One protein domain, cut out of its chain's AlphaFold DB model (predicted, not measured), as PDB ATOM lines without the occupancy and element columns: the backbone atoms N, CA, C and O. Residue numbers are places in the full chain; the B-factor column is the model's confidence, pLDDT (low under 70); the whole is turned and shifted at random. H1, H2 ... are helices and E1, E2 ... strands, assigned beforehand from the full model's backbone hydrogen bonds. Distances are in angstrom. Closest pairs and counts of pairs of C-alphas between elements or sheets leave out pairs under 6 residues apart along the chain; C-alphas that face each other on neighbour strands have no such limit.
ATOM      1  N   GLY A   2      14.072 -52.494 -24.608       68.69
ATOM      2  CA  GLY A   2      13.254 -51.314 -24.913       68.69
ATOM      3  C   GLY A   2      12.250 -51.581 -26.033       68.69
ATOM      4  O   GLY A   2      12.565 -52.316 -26.969       68.69
ATOM      5  N   ASP A   3      11.053 -51.007 -25.916       86.50
ATOM      6  CA  ASP A   3       9.985 -51.150 -26.909       86.50
ATOM      7  C   ASP A   3      10.376 -50.556 -28.266       86.50
ATOM      8  O   ASP A   3      11.182 -49.625 -28.357       86.50
ATOM      9  N   VAL A   4       9.722 -51.059 -29.310       95.19
ATOM     10  CA  VAL A   4       9.796 -50.501 -30.657       95.19
ATOM     11  C   VAL A   4       8.834 -49.321 -30.789       95.19
ATOM     12  O   VAL A   4       7.660 -49.429 -30.436       95.19
ATOM     13  N   VAL A   5       9.319 -48.213 -31.350       97.31
ATOM     14  CA  VAL A   5       8.489 -47.079 -31.772       97.31
ATOM     15  C   VAL A   5       8.299 -47.161 -33.283       97.31
ATOM     16  O   VAL A   5       9.276 -47.140 -34.030       97.31
ATOM     17  N   PHE A   6       7.051 -47.262 -33.736       97.88
ATOM     18  CA  PHE A   6       6.713 -47.323 -35.156       97.88
ATOM     19  C   PHE A   6       5.898 -46.101 -35.581       97.88
ATOM     20  O   PHE A   6       4.891 -45.786 -34.949       97.88
ATOM     21  N   ASP A   7       6.327 -45.447 -36.659       98.00
ATOM     22  CA  ASP A   7       5.655 -44.294 -37.255       98.00
ATOM     23  C   ASP A   7       5.374 -44.543 -38.751       98.00
ATOM     24  O   ASP A   7       6.282 -44.434 -39.580       98.00
ATOM     25  N   PRO A   8       4.138 -44.904 -39.135       97.94
ATOM     26  CA  PRO A   8       3.808 -45.165 -40.534       97.94
ATOM     27  C   PRO A   8       3.750 -43.894 -41.403       97.94
ATOM     28  O   PRO A   8       3.605 -44.020 -42.617       97.94
ATOM     29  N   PHE A   9       3.842 -42.701 -40.805       97.81
ATOM     30  CA  PHE A   9       3.788 -41.407 -41.489       97.81
ATOM     31  C   PHE A   9       4.887 -40.491 -40.942       97.81
ATOM     32  O   PHE A   9       4.617 -39.461 -40.320       97.81
ATOM     33  N   ALA A  10       6.142 -40.894 -41.160       98.00
ATOM     34  CA  ALA A  10       7.289 -40.319 -40.467       98.00
ATOM     35  C   ALA A  10       7.471 -38.813 -40.725       98.00
ATOM     36  O   ALA A  10       8.021 -38.112 -39.868       98.00
ATOM     37  N   GLY A  11       7.011 -38.291 -41.869       97.88
ATOM     38  CA  GLY A  11       7.019 -36.871 -42.191       97.88
ATOM     39  C   GLY A  11       8.413 -36.273 -42.028       97.88
ATOM     40  O   GLY A  11       9.369 -36.663 -42.687       97.88
ATOM     41  N   SER A  12       8.565 -35.330 -41.097       97.25
ATOM     42  CA  SER A  12       9.869 -34.706 -40.815       97.25
ATOM     43  C   SER A  12      10.792 -35.512 -39.879       97.25
ATOM     44  O   SER A  12      11.853 -35.021 -39.489       97.25
ATOM     45  N   GLY A  13      10.400 -36.723 -39.474       97.81
ATOM     46  CA  GLY A  13      11.228 -37.663 -38.710       97.81
ATOM     47  C   GLY A  13      11.274 -37.451 -37.202       97.81
ATOM     48  O   GLY A  13      12.104 -38.073 -36.540       97.81
ATOM     49  N   THR A  14      10.418 -36.597 -36.635       98.12
ATOM     50  CA  THR A  14      10.442 -36.254 -35.200       98.12
ATOM     51  C   THR A  14      10.377 -37.492 -34.307       98.12
ATOM     52  O   THR A  14      11.157 -37.607 -33.363       98.12
ATOM     53  N   THR A  15       9.498 -38.444 -34.631       98.25
ATOM     54  CA  THR A  15       9.336 -39.690 -33.874       98.25
ATOM     55  C   THR A  15      10.611 -40.534 -33.874       98.25
ATOM     56  O   THR A  15      10.999 -41.061 -32.835       98.25
ATOM     57  N   LEU A  16      11.305 -40.622 -35.012       98.19
ATOM     58  CA  LEU A  16      12.537 -41.405 -35.146       98.19
ATOM     59  C   LEU A  16      13.703 -40.768 -34.391       98.19
ATOM     60  O   LEU A  16      14.442 -41.461 -33.696       98.19
ATOM     61  N   VAL A  17      13.833 -39.440 -34.473       97.94
ATOM     62  CA  VAL A  17      14.836 -38.697 -33.700       97.94
ATOM     63  C   VAL A  17      14.577 -38.855 -32.200       97.94
ATOM     64  O   VAL A  17      15.508 -39.142 -31.452       97.94
ATOM     65  N   ALA A  18      13.324 -38.731 -31.755       97.62
ATOM     66  CA  ALA A  18      12.961 -38.924 -30.353       97.62
ATOM     67  C   ALA A  18      13.235 -40.359 -29.876       97.62
ATOM     68  O   ALA A  18      13.761 -40.540 -28.781       97.62
ATOM     69  N   ALA A  19      12.932 -41.372 -30.697       97.06
ATOM     70  CA  ALA A  19      13.261 -42.761 -30.389       97.06
ATOM     71  C   ALA A  19      14.775 -42.946 -30.201       97.06
ATOM     72  O   ALA A  19      15.192 -43.494 -29.183       97.06
ATOM     73  N   GLY A  20      15.594 -42.407 -31.111       95.75
ATOM     74  CA  GLY A  20      17.052 -42.476 -31.006       95.75
ATOM     75  C   GLY A  20      17.622 -41.738 -29.789       95.75
ATOM     76  O   GLY A  20      18.489 -42.273 -29.106       95.75
ATOM     77  N   LEU A  21      17.101 -40.550 -29.456       96.31
ATOM     78  CA  LEU A  21      17.505 -39.801 -28.253       96.31
ATOM     79  C   LEU A  21      17.163 -40.529 -26.944       96.31
ATOM     80  O   LEU A  21      17.805 -40.292 -25.923       96.31
ATOM     81  N   LEU A  22      16.145 -41.390 -26.966       95.75
ATOM     82  CA  LEU A  22      15.685 -42.178 -25.822       95.75
ATOM     83  C   LEU A  22      16.257 -43.603 -25.804       95.75
ATOM     84  O   LEU A  22      15.765 -44.427 -25.034       95.75
ATOM     85  N   ASP A  23      17.255 -43.894 -26.645       93.56
ATOM     86  CA  ASP A  23      17.864 -45.223 -26.786       93.56
ATOM     87  C   ASP A  23      16.823 -46.326 -27.086       93.56
ATOM     88  O   ASP A  23      16.832 -47.429 -26.534       93.56
ATOM     89  N   ARG A  24      15.852 -46.000 -27.952       95.56
ATOM     90  CA  ARG A  24      14.808 -46.911 -28.441       95.56
ATOM     91  C   ARG A  24      14.989 -47.197 -29.925       95.56
ATOM     92  O   ARG A  24      15.403 -46.340 -30.703       95.56
ATOM     93  N   ALA A  25      14.580 -48.394 -30.341       95.00
ATOM     94  CA  ALA A  25      14.501 -48.737 -31.754       95.00
ATOM     95  C   ALA A  25      13.300 -48.028 -32.408       95.00
ATOM     96  O   ALA A  25      12.152 -48.273 -32.030       95.00
ATOM     97  N   GLY A  26      13.571 -47.161 -33.385       96.38
ATOM     98  CA  GLY A  26      12.561 -46.467 -34.184       96.38
ATOM     99  C   GLY A  26      12.472 -47.025 -35.605       96.38
ATOM    100  O   GLY A  26      13.497 -47.189 -36.263       96.38
ATOM    101  N   TYR A  27      11.256 -47.267 -36.094       97.50
ATOM    102  CA  TYR A  27      10.978 -47.625 -37.488       97.50
ATOM    103  C   TYR A  27       9.980 -46.634 -38.073       97.50
ATOM    104  O   TYR A  27       8.967 -46.333 -37.445       97.50
ATOM    105  N   GLY A  28      10.261 -46.132 -39.272       97.56
ATOM    106  CA  GLY A  28       9.418 -45.143 -39.929       97.56
ATOM    107  C   GLY A  28       9.195 -45.473 -41.394       97.56
ATOM    108  O   GLY A  28      10.085 -46.018 -42.046       97.56
ATOM    109  N   VAL A  29       8.013 -45.128 -41.895       98.31
ATOM    110  CA  VAL A  29       7.691 -45.158 -43.325       98.31
ATOM    111  C   VAL A  29       7.377 -43.738 -43.769       98.31
ATOM    112  O   VAL A  29       6.635 -43.020 -43.104       98.31
ATOM    113  N   GLU A  30       7.958 -43.336 -44.893       97.94
ATOM    114  CA  GLU A  30       7.676 -42.062 -45.540       97.94
ATOM    115  C   GLU A  30       7.607 -42.287 -47.047       97.94
ATOM    116  O   GLU A  30       8.429 -43.001 -47.622       97.94
ATOM    117  N   ILE A  31       6.580 -41.719 -47.673       97.25
ATOM    118  CA  ILE A  31       6.317 -41.902 -49.098       97.25
ATOM    119  C   ILE A  31       7.068 -40.877 -49.940       97.25
ATOM    120  O   ILE A  31       7.436 -41.168 -51.075       97.25
ATOM    121  N   SER A  32       7.288 -39.675 -49.404       95.44
ATOM    122  CA  SER A  32       7.979 -38.604 -50.104       95.44
ATOM    123  C   SER A  32       9.495 -38.788 -50.007       95.44
ATOM    124  O   SER A  32      10.058 -38.661 -48.916       95.44
ATOM    125  N   PRO A  33      10.198 -38.984 -51.139       93.69
ATOM    126  CA  PRO A  33      11.656 -39.089 -51.132       93.69
ATOM    127  C   PRO A  33      12.333 -37.845 -50.537       93.69
ATOM    128  O   PRO A  33      13.299 -37.960 -49.790       93.69
ATOM    129  N   ALA A  34      11.775 -36.655 -50.783       93.19
ATOM    130  CA  ALA A  34      12.290 -35.409 -50.221       93.19
ATOM    131  C   ALA A  34      12.188 -35.370 -48.687       93.19
ATOM    132  O   ALA A  34      13.085 -34.850 -48.022       93.19
ATOM    133  N   TYR A  35      11.128 -35.937 -48.102       95.75
ATOM    134  CA  TYR A  35      11.032 -36.053 -46.647       95.75
ATOM    135  C   TYR A  35      11.944 -37.149 -46.089       95.75
ATOM    136  O   TYR A  35      12.517 -36.938 -45.024       95.75
ATOM    137  N   CYS A  36      12.186 -38.248 -46.812       95.50
ATOM    138  CA  CYS A  36      13.230 -39.211 -46.436       95.50
ATOM    139  C   CYS A  36      14.597 -38.523 -46.276       95.50
ATOM    140  O   CYS A  36      15.257 -38.708 -45.256       95.50
ATOM    141  N   ASP A  37      14.985 -37.652 -47.212       95.19
ATOM    142  CA  ASP A  37      16.225 -36.874 -47.106       95.19
ATOM    143  C   ASP A  37      16.243 -35.966 -45.868       95.19
ATOM    144  O   ASP A  37      17.258 -35.868 -45.174       95.19
ATOM    145  N   VAL A  38      15.117 -35.309 -45.563       95.81
ATOM    146  CA  VAL A  38      14.969 -34.480 -44.355       95.81
ATOM    147  C   VAL A  38      15.159 -35.316 -43.087       95.81
ATOM    148  O   VAL A  38      15.868 -34.884 -42.175       95.81
ATOM    149  N   ILE A  39      14.562 -36.510 -43.026       97.38
ATOM    150  CA  ILE A  39      14.692 -37.437 -41.894       97.38
ATOM    151  C   ILE A  39      16.162 -37.821 -41.692       97.38
ATOM    152  O   ILE A  39      16.679 -37.711 -40.579       97.38
ATOM    153  N   LEU A  40      16.844 -38.248 -42.760       96.44
ATOM    154  CA  LEU A  40      18.222 -38.741 -42.689       96.44
ATOM    155  C   LEU A  40      19.198 -37.639 -42.258       96.44
ATOM    156  O   LEU A  40      20.017 -37.877 -41.370       96.44
ATOM    157  N   ARG A  41      19.051 -36.414 -42.784       95.50
ATOM    158  CA  ARG A  41      19.843 -35.250 -42.337       95.50
ATOM    159  C   ARG A  41      19.626 -34.942 -40.860       95.50
ATOM    160  O   ARG A  41      20.586 -34.742 -40.126       95.50
ATOM    161  N   ARG A  42      18.372 -34.946 -40.396       96.56
ATOM    162  CA  ARG A  42      18.055 -34.685 -38.982       96.56
ATOM    163  C   ARG A  42      18.646 -35.735 -38.051       96.56
ATOM    164  O   ARG A  42      19.133 -35.378 -36.978       96.56
ATOM    165  N   ILE A  43      18.601 -37.007 -38.445       96.69
ATOM    166  CA  ILE A  43      19.227 -38.106 -37.701       96.69
ATOM    167  C   ILE A  43      20.739 -37.887 -37.612       96.69
ATOM    168  O   ILE A  43      21.294 -37.955 -36.515       96.69
ATOM    169  N   GLU A  44      21.393 -37.567 -38.726       96.06
ATOM    170  CA  GLU A  44      22.835 -37.311 -38.761       96.06
ATOM    171  C   GLU A  44      23.232 -36.114 -37.889       96.06
ATOM    172  O   GLU A  44      24.140 -36.201 -37.059       96.06
ATOM    173  N   GLU A  45      22.498 -35.009 -37.994       96.19
ATOM    174  CA  GLU A  45      22.759 -33.794 -37.230       96.19
ATOM    175  C   GLU A  45      22.501 -33.969 -35.729       96.19
ATOM    176  O   GLU A  45      23.291 -33.476 -34.916       96.19
ATOM    177  N   THR A  46      21.422 -34.661 -35.353       97.75
ATOM    178  CA  THR A  46      20.969 -34.751 -33.956       97.75
ATOM    179  C   THR A  46      21.627 -35.904 -33.211       97.75
ATOM    180  O   THR A  46      22.120 -35.715 -32.102       97.75
ATOM    181  N   LEU A  47      21.651 -37.093 -33.817       96.75
ATOM    182  CA  LEU A  47      22.162 -38.311 -33.183       96.75
ATOM    183  C   LEU A  47      23.649 -38.542 -33.468       96.75
ATOM    184  O   LEU A  47      24.247 -39.427 -32.864       96.75
ATOM    185  N   LYS A  48      24.256 -37.753 -34.370       96.44
ATOM    186  CA  LYS A  48      25.654 -37.917 -34.811       96.44
ATOM    187  C   LYS A  48      25.928 -39.309 -35.394       96.44
ATOM    188  O   LYS A  48      27.023 -39.846 -35.246       96.44
ATOM    189  N   LEU A  49      24.924 -39.884 -36.055       93.69
ATOM    190  CA  LEU A  49      24.994 -41.181 -36.727       93.69
ATOM    191  C   LEU A  49      25.074 -40.988 -38.237       93.69
ATOM    192  O   LEU A  49      24.388 -40.132 -38.777       93.69
ATOM    193  N   THR A  50      25.834 -41.828 -38.931       95.38
ATOM    194  CA  THR A  50      25.820 -41.855 -40.397       95.38
ATOM    195  C   THR A  50      24.704 -42.784 -40.873       95.38
ATOM    196  O   THR A  50      24.793 -43.991 -40.629       95.38
ATOM    197  N   PRO A  51      23.655 -42.280 -41.548       95.62
ATOM    198  CA  PRO A  51      22.616 -43.144 -42.080       95.62
ATOM    199  C   PRO A  51      23.166 -43.990 -43.232       95.62
ATOM    200  O   PRO A  51      23.914 -43.495 -44.078       95.62
ATOM    201  N   VAL A  52      22.782 -45.267 -43.276       96.19
ATOM    202  CA  VAL A  52      23.226 -46.222 -44.300       96.19
ATOM    203  C   VAL A  52      22.047 -46.976 -44.892       96.19
ATOM    204  O   VAL A  52      21.069 -47.279 -44.209       96.19
ATOM    205  N   HIS A  53      22.153 -47.323 -46.170       95.56
ATOM    206  CA  HIS A  53      21.192 -48.216 -46.800       95.56
ATOM    207  C   HIS A  53      21.339 -49.637 -46.234       95.56
ATOM    208  O   HIS A  53      22.419 -50.225 -46.296       95.56
ATOM    209  N   ALA A  54      20.250 -50.210 -45.712       94.38
ATOM    210  CA  ALA A  54      20.281 -51.450 -44.930       94.38
ATOM    211  C   ALA A  54      20.859 -52.670 -45.674       94.38
ATOM    212  O   ALA A  54      21.430 -53.552 -45.040       94.38
ATOM    213  N   VAL A  55      20.722 -52.734 -47.005       95.44
ATOM    214  CA  VAL A  55      21.207 -53.877 -47.806       95.44
ATOM    215  C   VAL A  55      22.634 -53.669 -48.307       95.44
ATOM    216  O   VAL A  55      23.440 -54.593 -48.288       95.44
ATOM    217  N   THR A  56      22.953 -52.468 -48.793       97.06
ATOM    218  CA  THR A  56      24.234 -52.204 -49.474       97.06
ATOM    219  C   THR A  56      25.292 -51.623 -48.543       97.06
ATOM    220  O   THR A  56      26.461 -51.592 -48.910       97.06
ATOM    221  N   GLY A  57      24.896 -51.113 -47.374       96.12
ATOM    222  CA  GLY A  57      25.776 -50.390 -46.455       96.12
ATOM    223  C   GLY A  57      26.267 -49.041 -46.989       96.12
ATOM    224  O   GLY A  57      27.065 -48.385 -46.327       96.12
ATOM    225  N   ALA A  58      25.811 -48.615 -48.171       95.44
ATOM    226  CA  ALA A  58      26.206 -47.336 -48.743       95.44
ATOM    227  C   ALA A  58      25.722 -46.188 -47.836       95.44
ATOM    228  O   ALA A  58      24.562 -46.225 -47.402       95.44
ATOM    229  N   PRO A  59      26.573 -45.187 -47.541       94.06
ATOM    230  CA  PRO A  59      26.164 -44.035 -46.753       94.06
ATOM    231  C   PRO A  59      25.122 -43.219 -47.514       94.06
ATOM    232  O   PRO A  59      25.099 -43.206 -48.749       94.06
ATOM    233  N   PHE A  60      24.270 -42.519 -46.770       90.44
ATOM    234  CA  PHE A  60      23.350 -41.556 -47.352       90.44
ATOM    235  C   PHE A  60      24.127 -40.494 -48.143       90.44
ATOM    236  O   PHE A  60      24.962 -39.776 -47.597       90.44
ATOM    237  N   ASN A  61      23.848 -40.411 -49.442       86.62
ATOM    238  CA  ASN A  61      24.353 -39.365 -50.316       86.62
ATOM    239  C   ASN A  61      23.148 -38.598 -50.860       86.62
ATOM    240  O   ASN A  61      22.471 -39.115 -51.752       86.62
ATOM    241  N   PRO A  62      22.844 -37.403 -50.333       69.56
ATOM    242  CA  PRO A  62      21.717 -36.643 -50.831       69.56
ATOM    243  C   PRO A  62      21.980 -36.220 -52.277       69.56
ATOM    244  O   PRO A  62      22.871 -35.409 -52.548       69.56
ATOM    245  N   THR A  63      21.185 -36.726 -53.216       62.25
ATOM    246  CA  THR A  63      21.105 -36.149 -54.558       62.25
ATOM    247  C   THR A  63      20.550 -34.734 -54.428       62.25
ATOM    248  O   THR A  63      19.523 -34.515 -53.798       62.25
ATOM    249  N   ARG A  64      21.227 -33.734 -55.000       54.19
ATOM    250  CA  ARG A  64      20.780 -32.325 -54.969       54.19
ATOM    251  C   ARG A  64      19.523 -32.045 -55.816       54.19
ATOM    252  O   ARG A  64      19.193 -30.883 -56.028       54.19
TER     253      ARG A  64
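Overview. This is residues 2 to 64 of the 71 residues of the protein "DNA methylase N-4" of Phycisphaerae bacterium (UniProt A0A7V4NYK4). A short ribbon of two parallel strands, E1 and E2, packs on helix H1, and the longer helix H2 runs beside H1 in the same direction. After H2 a long tail with no named element, residues 48 to 64, turns and runs back past H2, making a loop at residues 52 to 59 on the way. The printed part has 63 residues, with two named strands and two named helices in the order E1, H1, E2, H2, and the sheet's order is E1, E2, parallel. The class is mixed, helices and strands, with 29 residues, under half, in named elements. The whole is compact, with a radius of gyration of the C-alphas of 11.3 A, and only just elongated, with spans of 34 by 22 by 21 A.

Arrangement. The sheet has two neighbour strands, E1, residues 5 to 7, and E2, residues 26 to 28, which are parallel with 13 degrees between their directions. The C-alphas of Phe 6 and Tyr 27 face each other at 4.9 A. N 7 and O 27 are within hydrogen-bond range at 2.9 A, and so are N 27 and O 5 at 2.9 A. H1, residues 14 to 21, comes between the two strands along the chain, and E1, H1 and E2 form a strand-helix-strand unit, two parallel neighbour strands joined through a helix, with a right-handed crossover. The closest C-alphas of H1 and E2 are those of Leu 16 and Gly 26, 5.2 A apart. The closest of E1 and H1 are those of Val 5 and Ala 19, 6.6 A apart. H2, residues 33 to 47, touches H1 with its residues 42 to 47 alone, and the closest C-alphas are those of Val 17 and Ile 43, 6.0 A apart. H1 and H2 run the same way at a shallow tilt of 27 degrees. E1 and H2 are apart. In H1 and H2 every O i to N i+4 pair is within hydrogen-bond range.

Along the chain. E1 begins at C-alpha 5, (8.489, -47.079, -31.772), and measures 6.8 A from first to last C-alpha. E2 measures 6.7 A. H1 begins at C-alpha 14, (10.442, -36.254, -35.200), and measures 10.5 A. H2, the longest helix, measures 20.8 A and ends at C-alpha 47, (22.162, -38.311, -33.183).

Size, cuts and confidence. The C-alphas farthest apart are those of Gly 2 and Arg 64, the first and last printed residues, at 36.3 A. The printed part has no cut. The links H1 to E2 and E2 to H2 are tight, and E1 to H1 is short. The C-alphas of residues 48 to 64 lie 7 to 18 A from the mean of the C-alphas. The mean pLDDT of the printed part is 93.9, and residue 2 and residues 62 to 64 are under 70 in this predicted model.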